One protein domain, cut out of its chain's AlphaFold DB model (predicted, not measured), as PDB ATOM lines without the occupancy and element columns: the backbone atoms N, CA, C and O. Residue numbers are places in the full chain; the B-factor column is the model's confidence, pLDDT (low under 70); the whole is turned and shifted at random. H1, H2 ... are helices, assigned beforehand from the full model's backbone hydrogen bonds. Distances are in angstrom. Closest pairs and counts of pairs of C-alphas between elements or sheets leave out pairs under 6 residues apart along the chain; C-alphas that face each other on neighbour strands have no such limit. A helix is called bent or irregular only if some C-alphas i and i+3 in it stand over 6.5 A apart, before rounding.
ATOM      1  N   ASN A 335      61.972 -51.869 -31.600       77.69
ATOM      2  CA  ASN A 335      61.777 -52.295 -30.219       77.69
ATOM      3  C   ASN A 335      61.958 -51.125 -29.245       77.69
ATOM      4  O   ASN A 335      61.125 -50.949 -28.363       77.69
ATOM      5  N   ASP A 336      62.993 -50.305 -29.442       80.31
ATOM      6  CA  ASP A 336      63.251 -49.122 -28.610       80.31
ATOM      7  C   ASP A 336      62.095 -48.126 -28.709       80.31
ATOM      8  O   ASP A 336      61.549 -47.706 -27.691       80.31
ATOM      9  N   TYR A 337      61.642 -47.831 -29.934       80.62
ATOM     10  CA  TYR A 337      60.437 -47.029 -30.161       80.62
ATOM     11  C   TYR A 337      59.227 -47.614 -29.416       80.62
ATOM     12  O   TYR A 337      58.523 -46.905 -28.698       80.62
ATOM     13  N   GLY A 338      59.006 -48.926 -29.542       79.69
ATOM     14  CA  GLY A 338      57.899 -49.612 -28.884       79.69
ATOM     15  C   GLY A 338      57.943 -49.531 -27.355       79.69
ATOM     16  O   GLY A 338      56.885 -49.454 -26.734       79.69
ATOM     17  N   LYS A 339      59.131 -49.536 -26.742       85.69
ATOM     18  CA  LYS A 339      59.289 -49.369 -25.290       85.69
ATOM     19  C   LYS A 339      58.916 -47.960 -24.838       85.69
ATOM     20  O   LYS A 339      58.042 -47.830 -23.986       85.69
ATOM     21  N   VAL A 340      59.493 -46.935 -25.471       87.06
ATOM     22  CA  VAL A 340      59.212 -45.524 -25.148       87.06
ATOM     23  C   VAL A 340      57.716 -45.237 -25.229       87.06
ATOM     24  O   VAL A 340      57.124 -44.648 -24.331       87.06
ATOM     25  N   ILE A 341      57.073 -45.699 -26.298       84.00
ATOM     26  CA  ILE A 341      55.659 -45.409 -26.510       84.00
ATOM     27  C   ILE A 341      54.759 -46.164 -25.536       84.00
ATOM     28  O   ILE A 341      53.764 -45.604 -25.088       84.00
ATOM     29  N   LYS A 342      55.089 -47.408 -25.172       84.88
ATOM     30  CA  LYS A 342      54.336 -48.132 -24.137       84.88
ATOM     31  C   LYS A 342      54.359 -47.396 -22.803       84.88
ATOM     32  O   LYS A 342      53.329 -47.342 -22.139       84.88
ATOM     33  N   GLU A 343      55.506 -46.837 -22.438       88.62
ATOM     34  CA  GLU A 343      55.664 -46.063 -21.210       88.62
ATOM     35  C   GLU A 343      54.820 -44.781 -21.251       88.62
ATOM     36  O   GLU A 343      53.994 -44.575 -20.366       88.62
ATOM     37  N   ILE A 344      54.922 -43.991 -22.326       87.38
ATOM     38  CA  ILE A 344      54.110 -42.772 -22.517       87.38
ATOM     39  C   ILE A 344      52.613 -43.092 -22.473       87.38
ATOM     40  O   ILE A 344      51.834 -42.412 -21.813       87.38
ATOM     41  N   VAL A 345      52.190 -44.160 -23.146       83.69
ATOM     42  CA  VAL A 345      50.793 -44.607 -23.125       83.69
ATOM     43  C   VAL A 345      50.354 -45.010 -21.715       83.69
ATOM     44  O   VAL A 345      49.222 -44.729 -21.331       83.69
ATOM     45  N   SER A 346      51.225 -45.653 -20.933       86.62
ATOM     46  CA  SER A 346      50.937 -45.990 -19.536       86.62
ATOM     47  C   SER A 346      50.752 -44.739 -18.679       86.62
ATOM     48  O   SER A 346      49.836 -44.694 -17.864       86.62
ATOM     49  N   GLN A 347      51.577 -43.712 -18.893       89.12
ATOM     50  CA  GLN A 347      51.452 -42.423 -18.208       89.12
ATOM     51  C   GLN A 347      50.135 -41.722 -18.569       89.12
ATOM     52  O   GLN A 347      49.423 -41.260 -17.682       89.12
ATOM     53  N   LEU A 348      49.757 -41.718 -19.852       86.56
ATOM     54  CA  LEU A 348      48.472 -41.165 -20.296       86.56
ATOM     55  C   LEU A 348      47.286 -41.903 -19.666       86.56
ATOM     56  O   LEU A 348      46.341 -41.262 -19.226       86.56
ATOM     57  N   LYS A 349      47.338 -43.236 -19.565       85.38
ATOM     58  CA  LYS A 349      46.284 -44.025 -18.902       85.38
ATOM     59  C   LYS A 349      46.144 -43.733 -17.410       85.38
ATOM     60  O   LYS A 349      45.062 -43.911 -16.869       85.38
ATOM     61  N   ALA A 350      47.225 -43.329 -16.746       87.69
ATOM     62  CA  ALA A 350      47.179 -42.956 -15.337       87.69
ATOM     63  C   ALA A 350      46.516 -41.584 -15.121       87.69
ATOM     64  O   ALA A 350      45.978 -41.330 -14.049       87.69
ATOM     65  N   GLN A 351      46.562 -40.706 -16.128       87.81
ATOM     66  CA  GLN A 351      46.055 -39.332 -16.047       87.81
ATOM     67  C   GLN A 351      44.672 -39.149 -16.677       87.81
ATOM     68  O   GLN A 351      43.939 -38.246 -16.282       87.81
ATOM     69  N   TYR A 352      44.317 -39.979 -17.657       84.88
ATOM     70  CA  TYR A 352      43.094 -39.842 -18.439       84.88
ATOM     71  C   TYR A 352      42.322 -41.156 -18.468       84.88
ATOM     72  O   TYR A 352      42.868 -42.201 -18.832       84.88
ATOM     73  N   THR A 353      41.019 -41.083 -18.189       79.75
ATOM     74  CA  THR A 353      40.082 -42.204 -18.366       79.75
ATOM     75  C   THR A 353      40.085 -42.688 -19.816       79.75
ATOM     76  O   THR A 353      40.013 -43.886 -20.087       79.75
ATOM     77  N   ASN A 354      40.234 -41.755 -20.760       80.56
ATOM     78  CA  ASN A 354      40.338 -42.035 -22.177       80.56
ATOM     79  C   ASN A 354      41.626 -41.432 -22.750       80.56
ATOM     80  O   ASN A 354      41.786 -40.216 -22.798       80.56
ATOM     81  N   ILE A 355      42.547 -42.268 -23.241       82.06
ATOM     82  CA  ILE A 355      43.849 -41.786 -23.735       82.06
ATOM     83  C   ILE A 355      43.727 -40.781 -24.889       82.06
ATOM     84  O   ILE A 355      44.626 -39.963 -25.070       82.06
ATOM     85  N   ALA A 356      42.630 -40.812 -25.655       80.06
ATOM     86  CA  ALA A 356      42.363 -39.844 -26.713       80.06
ATOM     87  C   ALA A 356      42.266 -38.412 -26.165       80.06
ATOM     88  O   ALA A 356      42.682 -37.481 -26.846       80.06
ATOM     89  N   GLU A 357      41.799 -38.229 -24.928       81.00
ATOM     90  CA  GLU A 357      41.730 -36.920 -24.265       81.00
ATOM     91  C   GLU A 357      43.121 -36.367 -23.949       81.00
ATOM     92  O   GLU A 357      43.347 -35.160 -24.039       81.00
ATOM     93  N   GLY A 358      44.069 -37.241 -23.608       82.75
ATOM     94  CA  GLY A 358      45.469 -36.879 -23.390       82.75
ATOM     95  C   GLY A 358      46.274 -36.723 -24.682       82.75
ATOM     96  O   GLY A 358      47.286 -36.028 -24.700       82.75
ATOM     97  N   LEU A 359      45.817 -37.338 -25.773       83.44
ATOM     98  CA  LEU A 359      46.533 -37.391 -27.045       83.44
ATOM     99  C   LEU A 359      46.070 -36.309 -28.035       83.44
ATOM    100  O   LEU A 359      46.899 -35.693 -28.700       83.44
ATOM    101  N   ILE A 360      44.762 -36.080 -28.151       84.50
ATOM    102  CA  ILE A 360      44.147 -35.225 -29.171       84.50
ATOM    103  C   ILE A 360      43.815 -33.858 -28.572       84.50
ATOM    104  O   ILE A 360      43.189 -33.746 -27.517       84.50
ATOM    105  N   ASP A 361      44.194 -32.793 -29.274       85.56
ATOM    106  CA  ASP A 361      43.676 -31.458 -29.007       85.56
ATOM    107  C   ASP A 361      42.288 -31.332 -29.645       85.56
ATOM    108  O   ASP A 361      42.130 -31.012 -30.825       85.56
ATOM    109  N   THR A 362      41.260 -31.607 -28.847       76.06
ATOM    110  CA  THR A 362      39.853 -31.562 -29.266       76.06
ATOM    111  C   THR A 362      39.357 -30.155 -29.611       76.06
ATOM    112  O   THR A 362      38.282 -30.030 -30.197       76.06
ATOM    113  N   ARG A 363      40.110 -29.096 -29.275       78.44
ATOM    114  CA  ARG A 363      39.778 -27.708 -29.631       78.44
ATOM    115  C   ARG A 363      40.311 -27.334 -31.010       78.44
ATOM    116  O   ARG A 363      39.662 -26.572 -31.716       78.44
ATOM    117  N   GLN A 364      41.475 -27.865 -31.382       81.44
ATOM    118  CA  GLN A 364      42.129 -27.578 -32.667       81.44
ATOM    119  C   GLN A 364      41.843 -28.623 -33.752       81.44
ATOM    120  O   GLN A 364      42.066 -28.369 -34.937       81.44
ATOM    121  N   SER A 365      41.363 -29.801 -33.362       76.50
ATOM    122  CA  SER A 365      40.997 -30.862 -34.294       76.50
ATOM    123  C   SER A 365      39.650 -30.570 -34.955       76.50
ATOM    124  O   SER A 365      38.653 -30.336 -34.273       76.50
ATOM    125  N   ILE A 366      39.606 -30.634 -36.286       68.56
ATOM    126  CA  ILE A 366      38.380 -30.524 -37.080       68.56
ATOM    127  C   ILE A 366      38.073 -31.900 -37.629       68.56
ATOM    128  O   ILE A 366      38.750 -32.387 -38.534       68.56
ATOM    129  N   ILE A 367      37.049 -32.529 -37.076       57.31
ATOM    130  CA  ILE A 367      36.701 -33.891 -37.442       57.31
ATOM    131  C   ILE A 367      35.207 -33.884 -37.726       57.31
ATOM    132  O   ILE A 367      34.381 -33.925 -36.818       57.31
ATOM    133  N   SER A 368      34.899 -33.632 -38.998       52.66
ATOM    134  CA  SER A 368      33.550 -33.386 -39.495       52.66
ATOM    135  C   SER A 368      33.120 -34.529 -40.418       52.66
ATOM    136  O   SER A 368      33.936 -34.936 -41.246       52.66
ATOM    137  N   PRO A 369      31.853 -34.970 -40.340       47.34
ATOM    138  CA  PRO A 369      31.213 -35.890 -41.289       47.34
ATOM    139  C   PRO A 369      31.373 -35.508 -42.768       47.34
ATOM    140  O   PRO A 369      31.424 -36.369 -43.637       47.34
ATOM    141  N   ASN A 370      31.425 -34.198 -43.040       48.75
ATOM    142  CA  ASN A 370      31.142 -33.610 -44.356       48.75
ATOM    143  C   ASN A 370      32.356 -32.914 -45.002       48.75
ATOM    144  O   ASN A 370      32.182 -32.044 -45.852       48.75
ATOM    145  N   LYS A 371      33.587 -33.218 -44.573       49.41
ATOM    146  CA  LYS A 371      34.807 -32.736 -45.247       49.41
ATOM    147  C   LYS A 371      35.654 -33.914 -45.702       49.41
ATOM    148  O   LYS A 371      35.851 -34.848 -44.934       49.41
ATOM    149  N   ASP A 372      36.209 -33.795 -46.907       53.88
ATOM    150  CA  ASP A 372      37.015 -34.829 -47.572       53.88
ATOM    151  C   ASP A 372      38.251 -35.283 -46.772       53.88
ATOM    152  O   ASP A 372      38.780 -36.363 -47.029       53.88
ATOM    153  N   GLU A 373      38.704 -34.515 -45.768       56.03
ATOM    154  CA  GLU A 373      39.811 -34.906 -44.889       56.03
ATOM    155  C   GLU A 373      39.570 -34.497 -43.416       56.03
ATOM    156  O   GLU A 373      39.536 -33.301 -43.097       56.03
ATOM    157  N   PRO A 374      39.431 -35.455 -42.475       61.44
ATOM    158  CA  PRO A 374      39.436 -35.161 -41.045       61.44
ATOM    159  C   PRO A 374      40.830 -34.688 -40.607       61.44
ATOM    160  O   PRO A 374      41.827 -35.383 -40.799       61.44
ATOM    161  N   LYS A 375      40.908 -33.517 -39.966       73.00
ATOM    162  CA  LYS A 375      42.157 -32.952 -39.441       73.00
ATOM    163  C   LYS A 375      42.227 -33.156 -37.934       73.00
ATOM    164  O   LYS A 375      41.605 -32.422 -37.167       73.00
ATOM    165  N   VAL A 376      43.027 -34.124 -37.502       76.81
ATOM    166  CA  VAL A 376      43.317 -34.342 -36.079       76.81
ATOM    167  C   VAL A 376      44.562 -33.552 -35.697       76.81
ATOM    168  O   VAL A 376      45.534 -33.554 -36.438       76.81
ATOM    169  N   VAL A 377      44.570 -32.876 -34.555       83.12
ATOM    170  CA  VAL A 377      45.753 -32.195 -34.014       83.12
ATOM    171  C   VAL A 377      46.152 -32.897 -32.727       83.12
ATOM    172  O   VAL A 377      45.328 -33.063 -31.830       83.12
ATOM    173  N   LEU A 378      47.406 -33.339 -32.636       84.38
ATOM    174  CA  LEU A 378      47.929 -33.945 -31.416       84.38
ATOM    175  C   LEU A 378      48.386 -32.896 -30.405       84.38
ATOM    176  O   LEU A 378      49.020 -31.904 -30.767       84.38
ATOM    177  N   LYS A 379      48.158 -33.180 -29.122       86.69
ATOM    178  CA  LYS A 379      48.831 -32.480 -28.029       86.69
ATOM    179  C   LYS A 379      50.339 -32.780 -28.067       86.69
ATOM    180  O   LYS A 379      50.748 -33.869 -28.497       86.69
ATOM    181  N   PRO A 380      51.193 -31.835 -27.639       82.25
ATOM    182  CA  PRO A 380      52.613 -32.104 -27.482       82.25
ATOM    183  C   PRO A 380      52.816 -33.177 -26.408       82.25
ATOM    184  O   PRO A 380      52.332 -33.041 -25.287       82.25
ATOM    185  N   LEU A 381      53.531 -34.244 -26.761       83.44
ATOM    186  CA  LEU A 381      53.907 -35.293 -25.819       83.44
ATOM    187  C   LEU A 381      55.269 -34.974 -25.212       83.44
ATOM    188  O   LEU A 381      56.239 -34.714 -25.935       83.44
ATOM    189  N   ASP A 382      55.347 -35.031 -23.887       86.06
ATOM    190  CA  ASP A 382      56.616 -34.924 -23.184       86.06
ATOM    191  C   ASP A 382      57.354 -36.266 -23.232       86.06
ATOM    192  O   ASP A 382      57.150 -37.146 -22.405       86.06
ATOM    193  N   TYR A 383      58.228 -36.436 -24.223       86.12
ATOM    194  CA  TYR A 383      59.078 -37.625 -24.307       86.12
ATOM    195  C   TYR A 383      60.169 -37.654 -23.224       86.12
ATOM    196  O   TYR A 383      60.722 -38.719 -22.967       86.12
ATOM    197  N   ASP A 384      60.526 -36.523 -22.597       86.94
ATOM    198  CA  ASP A 384      61.562 -36.500 -21.554       86.94
ATOM    199  C   ASP A 384      61.067 -37.074 -20.216       86.94
ATOM    200  O   ASP A 384      61.888 -37.415 -19.354       86.94
ATOM    201  N   SER A 385      59.754 -37.250 -20.056       86.69
ATOM    202  CA  SER A 385      59.147 -37.960 -18.929       86.69
ATOM    203  C   SER A 385      59.361 -39.486 -18.988       86.69
ATOM    204  O   SER A 385      59.293 -40.141 -17.948       86.69
ATOM    205  N   SER A 386      59.660 -40.054 -20.165       89.06
ATOM    206  CA  SER A 386      59.920 -41.489 -20.347       89.06
ATOM    207  C   SER A 386      61.355 -41.841 -19.961       89.06
ATOM    208  O   SER A 386      62.323 -41.313 -20.517       89.06
ATOM    209  N   GLU A 387      61.510 -42.779 -19.030       90.06
ATOM    210  CA  GLU A 387      62.809 -43.325 -18.651       90.06
ATOM    211  C   GLU A 387      63.463 -44.066 -19.823       90.06
ATOM    212  O   GLU A 387      64.658 -43.895 -20.080       90.06
ATOM    213  N   GLU A 388      62.678 -44.817 -20.602       89.94
ATOM    214  CA  GLU A 388      63.161 -45.494 -21.806       89.94
ATOM    215  C   GLU A 388      63.698 -44.496 -22.839       89.94
ATOM    216  O   GLU A 388      64.721 -44.750 -23.478       89.94
ATOM    217  N   PHE A 389      63.080 -43.318 -22.966       88.56
ATOM    218  CA  PHE A 389      63.594 -42.267 -23.838       88.56
ATOM    219  C   PHE A 389      64.863 -41.617 -23.271       88.56
ATOM    220  O   PHE A 389      65.796 -41.324 -24.021       88.56
ATOM    221  N   ARG A 390      64.955 -41.428 -21.947       88.81
ATOM    222  CA  ARG A 390      66.183 -40.922 -21.305       88.81
ATOM    223  C   ARG A 390      67.365 -41.863 -21.502       88.81
ATOM    224  O   ARG A 390      68.462 -41.371 -21.754       88.81
ATOM    225  N   LYS A 391      67.152 -43.183 -21.480       88.00
ATOM    226  CA  LYS A 391      68.200 -44.181 -21.772       88.00
ATOM    227  C   LYS A 391      68.816 -43.984 -23.160       88.00
ATOM    228  O   LYS A 391      70.010 -44.212 -23.332       88.00
ATOM    229  N   LEU A 392      68.052 -43.482 -24.134       80.88
ATOM    230  CA  LEU A 392      68.565 -43.161 -25.471       80.88
ATOM    231  C   LEU A 392      69.518 -41.953 -25.475       80.88
ATOM    232  O   LEU A 392      70.359 -41.860 -26.367       80.88
ATOM    233  N   LYS A 393      69.430 -41.034 -24.498       82.69
ATOM    234  CA  LYS A 393      70.248 -39.804 -24.463       82.69
ATOM    235  C   LYS A 393      71.752 -40.072 -24.386       82.69
ATOM    236  O   LYS A 393      72.521 -39.252 -24.868       82.69
ATOM    237  N   SER A 394      72.174 -41.220 -23.857       81.31
ATOM    238  CA  SER A 394      73.589 -41.616 -23.823       81.31
ATOM    239  C   SER A 394      74.145 -41.982 -25.207       81.31
ATOM    240  O   SER A 394      75.352 -41.965 -25.417       81.31
ATOM    241  N   SER A 395      73.265 -42.315 -26.158       82.06
ATOM    242  CA  SER A 395      73.620 -42.820 -27.491       82.06
ATOM    243  C   SER A 395      73.473 -41.787 -28.616       82.06
ATOM    244  O   SER A 395      73.843 -42.085 -29.754       82.06
ATOM    245  N   TYR A 396      72.929 -40.595 -28.331       83.62
ATOM    246  CA  TYR A 396      72.603 -39.572 -29.332       83.62
ATOM    247  C   TYR A 396      72.910 -38.154 -28.847       83.62
ATOM    248  O   TYR A 396      72.644 -37.804 -27.702       83.62
ATOM    249  N   ASN A 397      73.374 -37.293 -29.754       85.19
ATOM    250  CA  ASN A 397      73.529 -35.864 -29.484       85.19
ATOM    251  C   ASN A 397      72.182 -35.107 -29.508       85.19
ATOM    252  O   ASN A 397      71.153 -35.613 -29.964       85.19
ATOM    253  N   SER A 398      72.186 -33.850 -29.058       83.25
ATOM    254  CA  SER A 398      70.983 -33.011 -28.944       83.25
ATOM    255  C   SER A 398      70.235 -32.815 -30.271       83.25
ATOM    256  O   SER A 398      69.003 -32.892 -30.316       83.25
ATOM    257  N   LYS A 399      70.961 -32.621 -31.381       82.44
ATOM    258  CA  LYS A 399      70.372 -32.494 -32.722       82.44
ATOM    259  C   LYS A 399      69.673 -33.787 -33.138       82.44
ATOM    260  O   LYS A 399      68.566 -33.726 -33.674       82.44
ATOM    261  N   GLN A 400      70.298 -34.933 -32.879       80.44
ATOM    262  CA  GLN A 400      69.742 -36.250 -33.171       80.44
ATOM    263  C   GLN A 400      68.475 -36.512 -32.352       80.44
ATOM    264  O   GLN A 400      67.440 -36.841 -32.927       80.44
ATOM    265  N   LEU A 401      68.515 -36.265 -31.041       83.19
ATOM    266  CA  LEU A 401      67.361 -36.423 -30.149       83.19
ATOM    267  C   LEU A 401      66.173 -35.549 -30.573       83.19
ATOM    268  O   LEU A 401      65.036 -36.020 -30.580       83.19
ATOM    269  N   ARG A 402      66.421 -34.301 -30.994       83.25
ATOM    270  CA  ARG A 402      65.369 -33.409 -31.513       83.25
ATOM    271  C   ARG A 402      64.691 -33.982 -32.757       83.25
ATOM    272  O   ARG A 402      63.474 -33.887 -32.895       83.25
ATOM    273  N   ILE A 403      65.467 -34.571 -33.666       78.50
ATOM    274  CA  ILE A 403      64.921 -35.209 -34.869       78.50
ATOM    275  C   ILE A 403      64.136 -36.469 -34.490       78.50
ATOM    276  O   ILE A 403      63.029 -36.637 -34.993       78.50
ATOM    277  N   ILE A 404      64.650 -37.305 -33.579       80.44
ATOM    278  CA  ILE A 404      63.943 -38.502 -33.097       80.44
ATOM    279  C   ILE A 404      62.568 -38.120 -32.536       80.44
ATOM    280  O   ILE A 404      61.566 -38.665 -32.992       80.44
ATOM    281  N   LYS A 405      62.492 -37.130 -31.633       84.25
ATOM    282  CA  LYS A 405      61.211 -36.643 -31.081       84.25
ATOM    283  C   LYS A 405      60.247 -36.196 -32.178       84.25
ATOM    284  O   LYS A 405      59.086 -36.602 -32.185       84.25
ATOM    285  N   LYS A 406      60.734 -35.403 -33.141       81.69
ATOM    286  CA  LYS A 406      59.924 -34.941 -34.277       81.69
ATOM    287  C   LYS A 406      59.378 -36.114 -35.096       81.69
ATOM    288  O   LYS A 406      58.222 -36.087 -35.500       81.69
ATOM    289  N   GLU A 407      60.180 -37.145 -35.336       78.19
ATOM    290  CA  GLU A 407      59.745 -38.323 -36.089       78.19
ATOM    291  C   GLU A 407      58.731 -39.179 -35.337       78.19
ATOM    292  O   GLU A 407      57.763 -39.641 -35.945       78.19
ATOM    293  N   MET A 408      58.917 -39.356 -34.028       80.50
ATOM    294  CA  MET A 408      57.947 -40.039 -33.169       80.50
ATOM    295  C   MET A 408      56.605 -39.305 -33.189       80.50
ATOM    296  O   MET A 408      55.578 -39.939 -33.439       80.50
ATOM    297  N   GLN A 409      56.625 -37.974 -33.071       82.06
ATOM    298  CA  GLN A 409      55.429 -37.141 -33.178       82.06
ATOM    299  C   GLN A 409      54.757 -37.268 -34.552       82.06
ATOM    300  O   GLN A 409      53.558 -37.518 -34.625       82.06
ATOM    301  N   ASN A 410      55.522 -37.161 -35.645       79.12
ATOM    302  CA  ASN A 410      54.999 -37.295 -37.010       79.12
ATOM    303  C   ASN A 410      54.328 -38.656 -37.243       79.12
ATOM    304  O   ASN A 410      53.351 -38.754 -37.983       79.12
ATOM    305  N   TYR A 411      54.871 -39.725 -36.658       78.44
ATOM    306  CA  TYR A 411      54.277 -41.052 -36.777       78.44
ATOM    307  C   TYR A 411      52.979 -41.176 -35.976       78.44
ATOM    308  O   TYR A 411      52.002 -41.705 -36.502       78.44
ATOM    309  N   LEU A 412      52.950 -40.677 -34.738       80.50
ATOM    310  CA  LEU A 412      51.724 -40.668 -33.939       80.50
ATOM    311  C   LEU A 412      50.632 -39.844 -34.620       80.50
ATOM    312  O   LEU A 412      49.491 -40.296 -34.669       80.50
ATOM    313  N   GLN A 413      50.988 -38.697 -35.201       81.31
ATOM    314  CA  GLN A 413      50.083 -37.846 -35.976       81.31
ATOM    315  C   GLN A 413      49.447 -38.640 -37.123       81.31
ATOM    316  O   GLN A 413      48.229 -38.787 -37.171       81.31
ATOM    317  N   TRP A 414      50.273 -39.263 -37.968       80.06
ATOM    318  CA  TRP A 414      49.804 -40.103 -39.070       80.06
ATOM    319  C   TRP A 414      48.918 -41.271 -38.605       80.06
ATOM    320  O   TRP A 414      47.897 -41.567 -39.225       80.06
ATOM    321  N   LEU A 415      49.301 -41.965 -37.527       78.50
ATOM    322  CA  LEU A 415      48.529 -43.098 -37.010       78.50
ATOM    323  C   LEU A 415      47.154 -42.643 -36.509       78.50
ATOM    324  O   LEU A 415      46.156 -43.319 -36.752       78.50
ATOM    325  N   THR A 416      47.121 -41.495 -35.835       79.12
ATOM    326  CA  THR A 416      45.910 -40.874 -35.297       79.12
ATOM    327  C   THR A 416      44.975 -40.455 -36.427       79.12
ATOM    328  O   THR A 416      43.815 -40.848 -36.411       79.12
ATOM    329  N   GLU A 417      45.479 -39.756 -37.445       77.44
ATOM    330  CA  GLU A 417      44.710 -39.381 -38.643       77.44
ATOM    331  C   GLU A 417      44.143 -40.609 -39.360       77.44
ATOM    332  O   GLU A 417      42.967 -40.639 -39.711       77.44
ATOM    333  N   ARG A 418      44.952 -41.662 -39.524       78.44
ATOM    334  CA  ARG A 418      44.520 -42.900 -40.182       78.44
ATOM    335  C   ARG A 418      43.401 -43.607 -39.417       78.44
ATOM    336  O   ARG A 418      42.483 -44.139 -40.033       78.44
ATOM    337  N   ILE A 419      43.507 -43.673 -38.091       79.00
ATOM    338  CA  ILE A 419      42.486 -44.310 -37.253       79.00
ATOM    339  C   ILE A 419      41.232 -43.450 -37.213       79.00
ATOM    340  O   ILE A 419      40.145 -43.996 -37.351       79.00
ATOM    341  N   ALA A 420      41.381 -42.128 -37.118       74.31
ATOM    342  CA  ALA A 420      40.265 -41.206 -37.229       74.31
ATOM    343  C   ALA A 420      39.517 -41.445 -38.546       74.31
ATOM    344  O   ALA A 420      38.353 -41.818 -38.499       74.31
ATOM    345  N   ALA A 421      40.189 -41.359 -39.698       73.31
ATOM    346  CA  ALA A 421      39.570 -41.603 -41.002       73.31
ATOM    347  C   ALA A 421      38.800 -42.938 -41.055       73.31
ATOM    348  O   ALA A 421      37.667 -42.975 -41.522       73.31
ATOM    349  N   HIS A 422      39.366 -44.016 -40.498       75.94
ATOM    350  CA  HIS A 422      38.695 -45.316 -40.445       75.94
ATOM    351  C   HIS A 422      37.430 -45.340 -39.571       75.94
ATOM    352  O   HIS A 422      36.456 -46.008 -39.919       75.94
ATOM    353  N   GLU A 423      37.450 -44.673 -38.416       70.75
ATOM    354  CA  GLU A 423      36.277 -44.588 -37.542       70.75
ATOM    355  C   GLU A 423      35.190 -43.679 -38.159       70.75
ATOM    356  O   GLU A 423      34.014 -44.032 -38.082       70.75
ATOM    357  N   PHE A 424      35.560 -42.587 -38.851       67.19
ATOM    358  CA  PHE A 424      34.604 -41.685 -39.527       67.19
ATOM    359  C   PHE A 424      33.986 -42.284 -40.787       67.19
ATOM    360  O   PHE A 424      32.792 -42.107 -40.996       67.19
ATOM    361  N   GLU A 425      34.731 -43.064 -41.576       67.88
ATOM    362  CA  GLU A 425      34.151 -43.824 -42.698       67.88
ATOM    363  C   GLU A 425      33.048 -44.783 -42.230       67.88
ATOM    364  O   GLU A 425      32.061 -45.005 -42.928       67.88
ATOM    365  N   LYS A 426      33.208 -45.376 -41.043       66.38
ATOM    366  CA  LYS A 426      32.235 -46.324 -40.489       66.38
ATOM    367  C   LYS A 426      31.052 -45.656 -39.805       66.38
ATOM    368  O   LYS A 426      30.027 -46.312 -39.628       66.38
ATOM    369  N   ARG A 427      31.213 -44.411 -39.354       65.56
ATOM    370  CA  ARG A 427      30.222 -43.673 -38.560       65.56
ATOM    371  C   ARG A 427      30.207 -42.197 -38.960       65.56
ATOM    372  O   ARG A 427      30.571 -41.346 -38.147       65.56
ATOM    373  N   PRO A 428      29.791 -41.890 -40.199       58.41
ATOM    374  CA  PRO A 428      29.866 -40.538 -40.731       58.41
ATOM    375  C   PRO A 428      29.066 -39.546 -39.884       58.41
ATOM    376  O   PRO A 428      29.513 -38.428 -39.732       58.41
ATOM    377  N   GLU A 429      27.963 -39.939 -39.240       57.59
ATOM    378  CA  GLU A 429      27.102 -39.009 -38.487       57.59
ATOM    379  C   GLU A 429      27.505 -38.766 -37.014       57.59
ATOM    380  O   GLU A 429      26.867 -37.980 -36.308       57.59
ATOM    381  N   GLU A 430      28.563 -39.411 -36.505       58.81
ATOM    382  CA  GLU A 430      28.970 -39.281 -35.098       58.81
ATOM    383  C   GLU A 430      30.065 -38.218 -34.882       58.81
ATOM    384  O   GLU A 430      31.152 -38.270 -35.451       58.81
ATOM    385  N   ASN A 431      29.811 -37.262 -33.978       59.16
ATOM    386  CA  ASN A 431      30.803 -36.277 -33.534       59.16
ATOM    387  C   ASN A 431      31.757 -36.893 -32.490       59.16
ATOM    388  O   ASN A 431      31.309 -37.451 -31.486       59.16
ATOM    389  N   LEU A 432      33.069 -36.710 -32.671       55.28
ATOM    390  CA  LEU A 432      34.128 -37.165 -31.753       55.28
ATOM    391  C   LEU A 432      34.012 -36.704 -30.311       55.28
ATOM    392  O   LEU A 432      34.684 -37.260 -29.455       55.28
ATOM    393  N   LYS A 433      33.207 -35.685 -30.017       58.25
ATOM    394  CA  LYS A 433      32.980 -35.264 -28.632       58.25
ATOM    395  C   LYS A 433      32.145 -36.269 -27.827       58.25
ATOM    396  O   LYS A 433      32.081 -36.145 -26.608       58.25
ATOM    397  N   LYS A 434      31.512 -37.262 -28.468       64.50
ATOM    398  CA  LYS A 434      30.810 -38.347 -27.766       64.50
ATOM    399  C   LYS A 434      31.825 -39.318 -27.150       64.50
ATOM    400  O   LYS A 434      32.691 -39.832 -27.860       64.50
ATOM    401  N   SER A 435      31.690 -39.628 -25.856       64.25
ATOM    402  CA  SER A 435      32.659 -40.476 -25.133       64.25
ATOM    403  C   SER A 435      32.839 -41.857 -25.777       64.25
ATOM    404  O   SER A 435      33.967 -42.333 -25.892       64.25
ATOM    405  N   ASN A 436      31.763 -42.446 -26.313       70.31
ATOM    406  CA  ASN A 436      31.805 -43.738 -27.008       70.31
ATOM    407  C   ASN A 436      32.690 -43.717 -28.271       70.31
ATOM    408  O   ASN A 436      33.280 -44.735 -28.630       70.31
ATOM    409  N   VAL A 437      32.802 -42.580 -28.967       68.50
ATOM    410  CA  VAL A 437      33.657 -42.445 -30.163       68.50
ATOM    411  C   VAL A 437      35.125 -42.372 -29.750       68.50
ATOM    412  O   VAL A 437      35.956 -43.092 -30.304       68.50
ATOM    413  N   LEU A 438      35.438 -41.570 -28.727       72.12
ATOM    414  CA  LEU A 438      36.788 -41.483 -28.164       72.12
ATOM    415  C   LEU A 438      37.251 -42.833 -27.613       72.12
ATOM    416  O   LEU A 438      38.420 -43.184 -27.728       72.12
ATOM    417  N   GLU A 439      36.357 -43.604 -26.995       77.94
ATOM    418  CA  GLU A 439      36.680 -44.919 -26.438       77.94
ATOM    419  C   GLU A 439      37.002 -45.941 -27.536       77.94
ATOM    420  O   GLU A 439      38.014 -46.643 -27.464       77.94
ATOM    421  N   ASN A 440      36.203 -45.976 -28.609       77.06
ATOM    422  CA  ASN A 440      36.480 -46.813 -29.779       77.06
ATOM    423  C   ASN A 440      37.798 -46.425 -30.459       77.06
ATOM    424  O   ASN A 440      38.625 -47.301 -30.731       77.06
ATOM    425  N   PHE A 441      38.029 -45.122 -30.648       79.25
ATOM    426  CA  PHE A 441      39.294 -44.596 -31.151       79.25
ATOM    427  C   PHE A 441      40.464 -45.076 -30.287       79.25
ATOM    428  O   PHE A 441      41.413 -45.665 -30.802       79.25
ATOM    429  N   SER A 442      40.379 -44.896 -28.968       81.19
ATOM    430  CA  SER A 442      41.415 -45.307 -28.018       81.19
ATOM    431  C   SER A 442      41.692 -46.803 -28.068       81.19
ATOM    432  O   SER A 442      42.851 -47.219 -28.116       81.19
ATOM    433  N   ASN A 443      40.652 -47.629 -28.142       81.69
ATOM    434  CA  ASN A 443      40.794 -49.076 -28.263       81.69
ATOM    435  C   ASN A 443      41.474 -49.488 -29.581       81.69
ATOM    436  O   ASN A 443      42.350 -50.359 -29.581       81.69
ATOM    437  N   HIS A 444      41.118 -48.858 -30.703       81.56
ATOM    438  CA  HIS A 444      41.756 -49.104 -31.998       81.56
ATOM    439  C   HIS A 444      43.216 -48.620 -32.002       81.56
ATOM    440  O   HIS A 444      44.121 -49.370 -32.382       81.56
ATOM    441  N   PHE A 445      43.467 -47.416 -31.493       80.75
ATOM    442  CA  PHE A 445      44.795 -46.822 -31.357       80.75
ATOM    443  C   PHE A 445      45.730 -47.722 -30.550       80.75
ATOM    444  O   PHE A 445      46.799 -48.100 -31.034       80.75
ATOM    445  N   MET A 446      45.276 -48.186 -29.381       76.62
ATOM    446  CA  MET A 446      46.001 -49.144 -28.546       76.62
ATOM    447  C   MET A 446      46.305 -50.453 -29.276       76.62
ATOM    448  O   MET A 446      47.415 -50.978 -29.166       76.62
ATOM    449  N   ARG A 447      45.343 -50.992 -30.037       78.31
ATOM    450  CA  ARG A 447      45.554 -52.220 -30.813       78.31
ATOM    451  C   ARG A 447      46.637 -52.034 -31.865       78.31
ATOM    452  O   ARG A 447      47.521 -52.878 -31.934       78.31
ATOM    453  N   GLU A 448      46.605 -50.968 -32.660       75.62
ATOM    454  CA  GLU A 448      47.601 -50.747 -33.719       75.62
ATOM    455  C   GLU A 448      48.999 -50.459 -33.152       75.62
ATOM    456  O   GLU A 448      49.988 -51.006 -33.645       75.62
ATOM    457  N   LEU A 449      49.082 -49.701 -32.057       70.56
ATOM    458  CA  LEU A 449      50.329 -49.443 -31.336       70.56
ATOM    459  C   LEU A 449      50.968 -50.706 -30.759       70.56
ATOM    460  O   LEU A 449      52.172 -50.923 -30.906       70.56
ATOM    461  N   LEU A 450      50.168 -51.570 -30.129       60.50
ATOM    462  CA  LEU A 450      50.653 -52.808 -29.512       60.50
ATOM    463  C   LEU A 450      50.849 -53.947 -30.531       60.50
ATOM    464  O   LEU A 450      51.689 -54.826 -30.327       60.50
ATOM    465  N   MET A 451      50.122 -53.930 -31.655       56.97
ATOM    466  CA  MET A 451      50.254 -54.887 -32.765       56.97
ATOM    467  C   MET A 451      51.423 -54.585 -33.705       56.97
ATOM    468  O   MET A 451      51.672 -55.382 -34.614       56.97
ATOM    469  N   TYR A 452      52.187 -53.513 -33.479       50.41
ATOM    470  CA  TYR A 452      53.390 -53.199 -34.258       50.41
ATOM    471  C   TYR A 452      54.444 -54.338 -34.227       50.41
ATOM    472  O   TYR A 452      55.323 -54.398 -35.081       50.41
ATOM    473  N   ARG A 453      54.283 -55.330 -33.331       41.91
ATOM    474  CA  ARG A 453      55.049 -56.592 -33.270       41.91
ATOM    475  C   ARG A 453      54.602 -57.704 -34.246       41.91
ATOM    476  O   ARG A 453      55.302 -58.697 -34.373       41.91
ATOM    477  N   ASN A 454      53.438 -57.599 -34.901       40.31
ATOM    478  CA  ASN A 454      52.764 -58.726 -35.584       40.31
ATOM    479  C   ASN A 454      52.549 -58.555 -37.104       40.31
ATOM    480  O   ASN A 454      51.877 -59.391 -37.725       40.31
ATOM    481  N   SER A 455      53.102 -57.515 -37.737       38.72
ATOM    482  CA  SER A 455      52.977 -57.329 -39.194       38.72
ATOM    483  C   SER A 455      53.629 -58.474 -39.994       38.72
ATOM    484  O   SER A 455      53.111 -58.842 -41.049       38.72
ATOM    485  N   GLU A 456      54.645 -59.148 -39.443       36.28
ATOM    486  CA  GLU A 456      55.235 -60.369 -40.019       36.28
ATOM    487  C   GLU A 456      54.244 -61.552 -40.066       36.28
ATOM    488  O   GLU A 456      54.179 -62.283 -41.056       36.28
ATOM    489  N   ARG A 457      53.380 -61.709 -39.050       35.47
ATOM    490  CA  ARG A 457      52.387 -62.802 -38.994       35.47
ATOM    491  C   ARG A 457      51.171 -62.560 -39.895       35.47
ATOM    492  O   ARG A 457      50.596 -63.517 -40.420       35.47
TER     493      ARG A 457
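This is residues 335 to 457 of the 477 residues of an uncharacterized protein of Carboxylicivirga sp. M1479 (UniProt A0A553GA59). One long helix, H4, makes the long axis of the domain, and two shorter helices, H1 and H5, lie off one side of it, loosely side by side and running opposite ways; H5 crosses H4 at a steep angle. Small H2 bridges H1 residues 345 to 351 and H5 residues 438 to 442, H3 packs on H1 residues 336 to 343, and a long unnamed stretch, residues 360 to 386, joins H2 to H3. The printed part has 123 residues with five named helices in the order H1 H2 H3 H4 H5 and no named strand, and its class is all helix. It is compact, with a radius of gyration of the C-alphas of 15.3 A and spans of 49 by 34 by 28 A.

H4, residues 398 to 426, touches H5, residues 435 to 453, at a steep tilt of 55 degrees, opposite ways. H4 touches H5 with residues 415 to 423 alone, and H5 touches H4 with residues 441 to 445 alone; the closest C-alphas of the two helices, those of Ile 419 and Phe 445, are 6.8 A apart. H4 and H1, residues 335 to 351, are near each other, with 5 pairs of C-alphas within 10 A. H1 and H5 only just touch, with 3 pairs of C-alphas within 8 A, at a shallow tilt of 23 degrees, opposite ways; the closest C-alphas, of Gly 338 and Tyr 452, are 7.9 A apart. H2, residues 355 to 359, touches H5, the closest C-alphas being those of Ala 356 and Ser 442 at 5.7 A. H2 also touches H1, the closest C-alphas being those of Leu 348 and Ile 355 at 5.8 A. H3, residues 387 to 392, touches H1 at a shallow tilt of 28 degrees, opposite ways, with the closest C-alphas, of Val 340 and Glu 388, 5.2 A apart. H3 and H4 are apart, but only just, at 8.3 A; H2 and H4 are apart, and so are H3 and H5. The helix packing is only just mostly aligned, with 2 of 3 touching pairs that have a tilt at a shallow one. In H1, H2 and H4 every O i to N i+4 pair is within hydrogen-bond range; in H3 1 of 2 is, in H5 14 of 15.

H4 is 42.6 A from first to last C-alpha, from C-alpha 398 at (70.983, -33.011, -28.944) to C-alpha 426 at (32.235, -46.324, -40.489). H5 is 28.8 A long and irregular, but only just: C-alphas 450 and 453 are 6.9 A apart. H1 is 24.8 A long and begins with C-alpha 335 at (61.777, -52.295, -30.219). H2 has five residues and H3 six.

The two C-alphas farthest apart, of Ser 394 and Glu 429, are 48.8 A apart. The printed part has no cut. The link from H2 to H3 is long, with 27 residues; those from H1 to H2 and from H3 to H4 are tight, and that from H4 to H5 is short. The mean pLDDT of the printed part is 75.3, and residues 366 to 374, 424 to 435, 437 and 450 to 457 of the model are under 70.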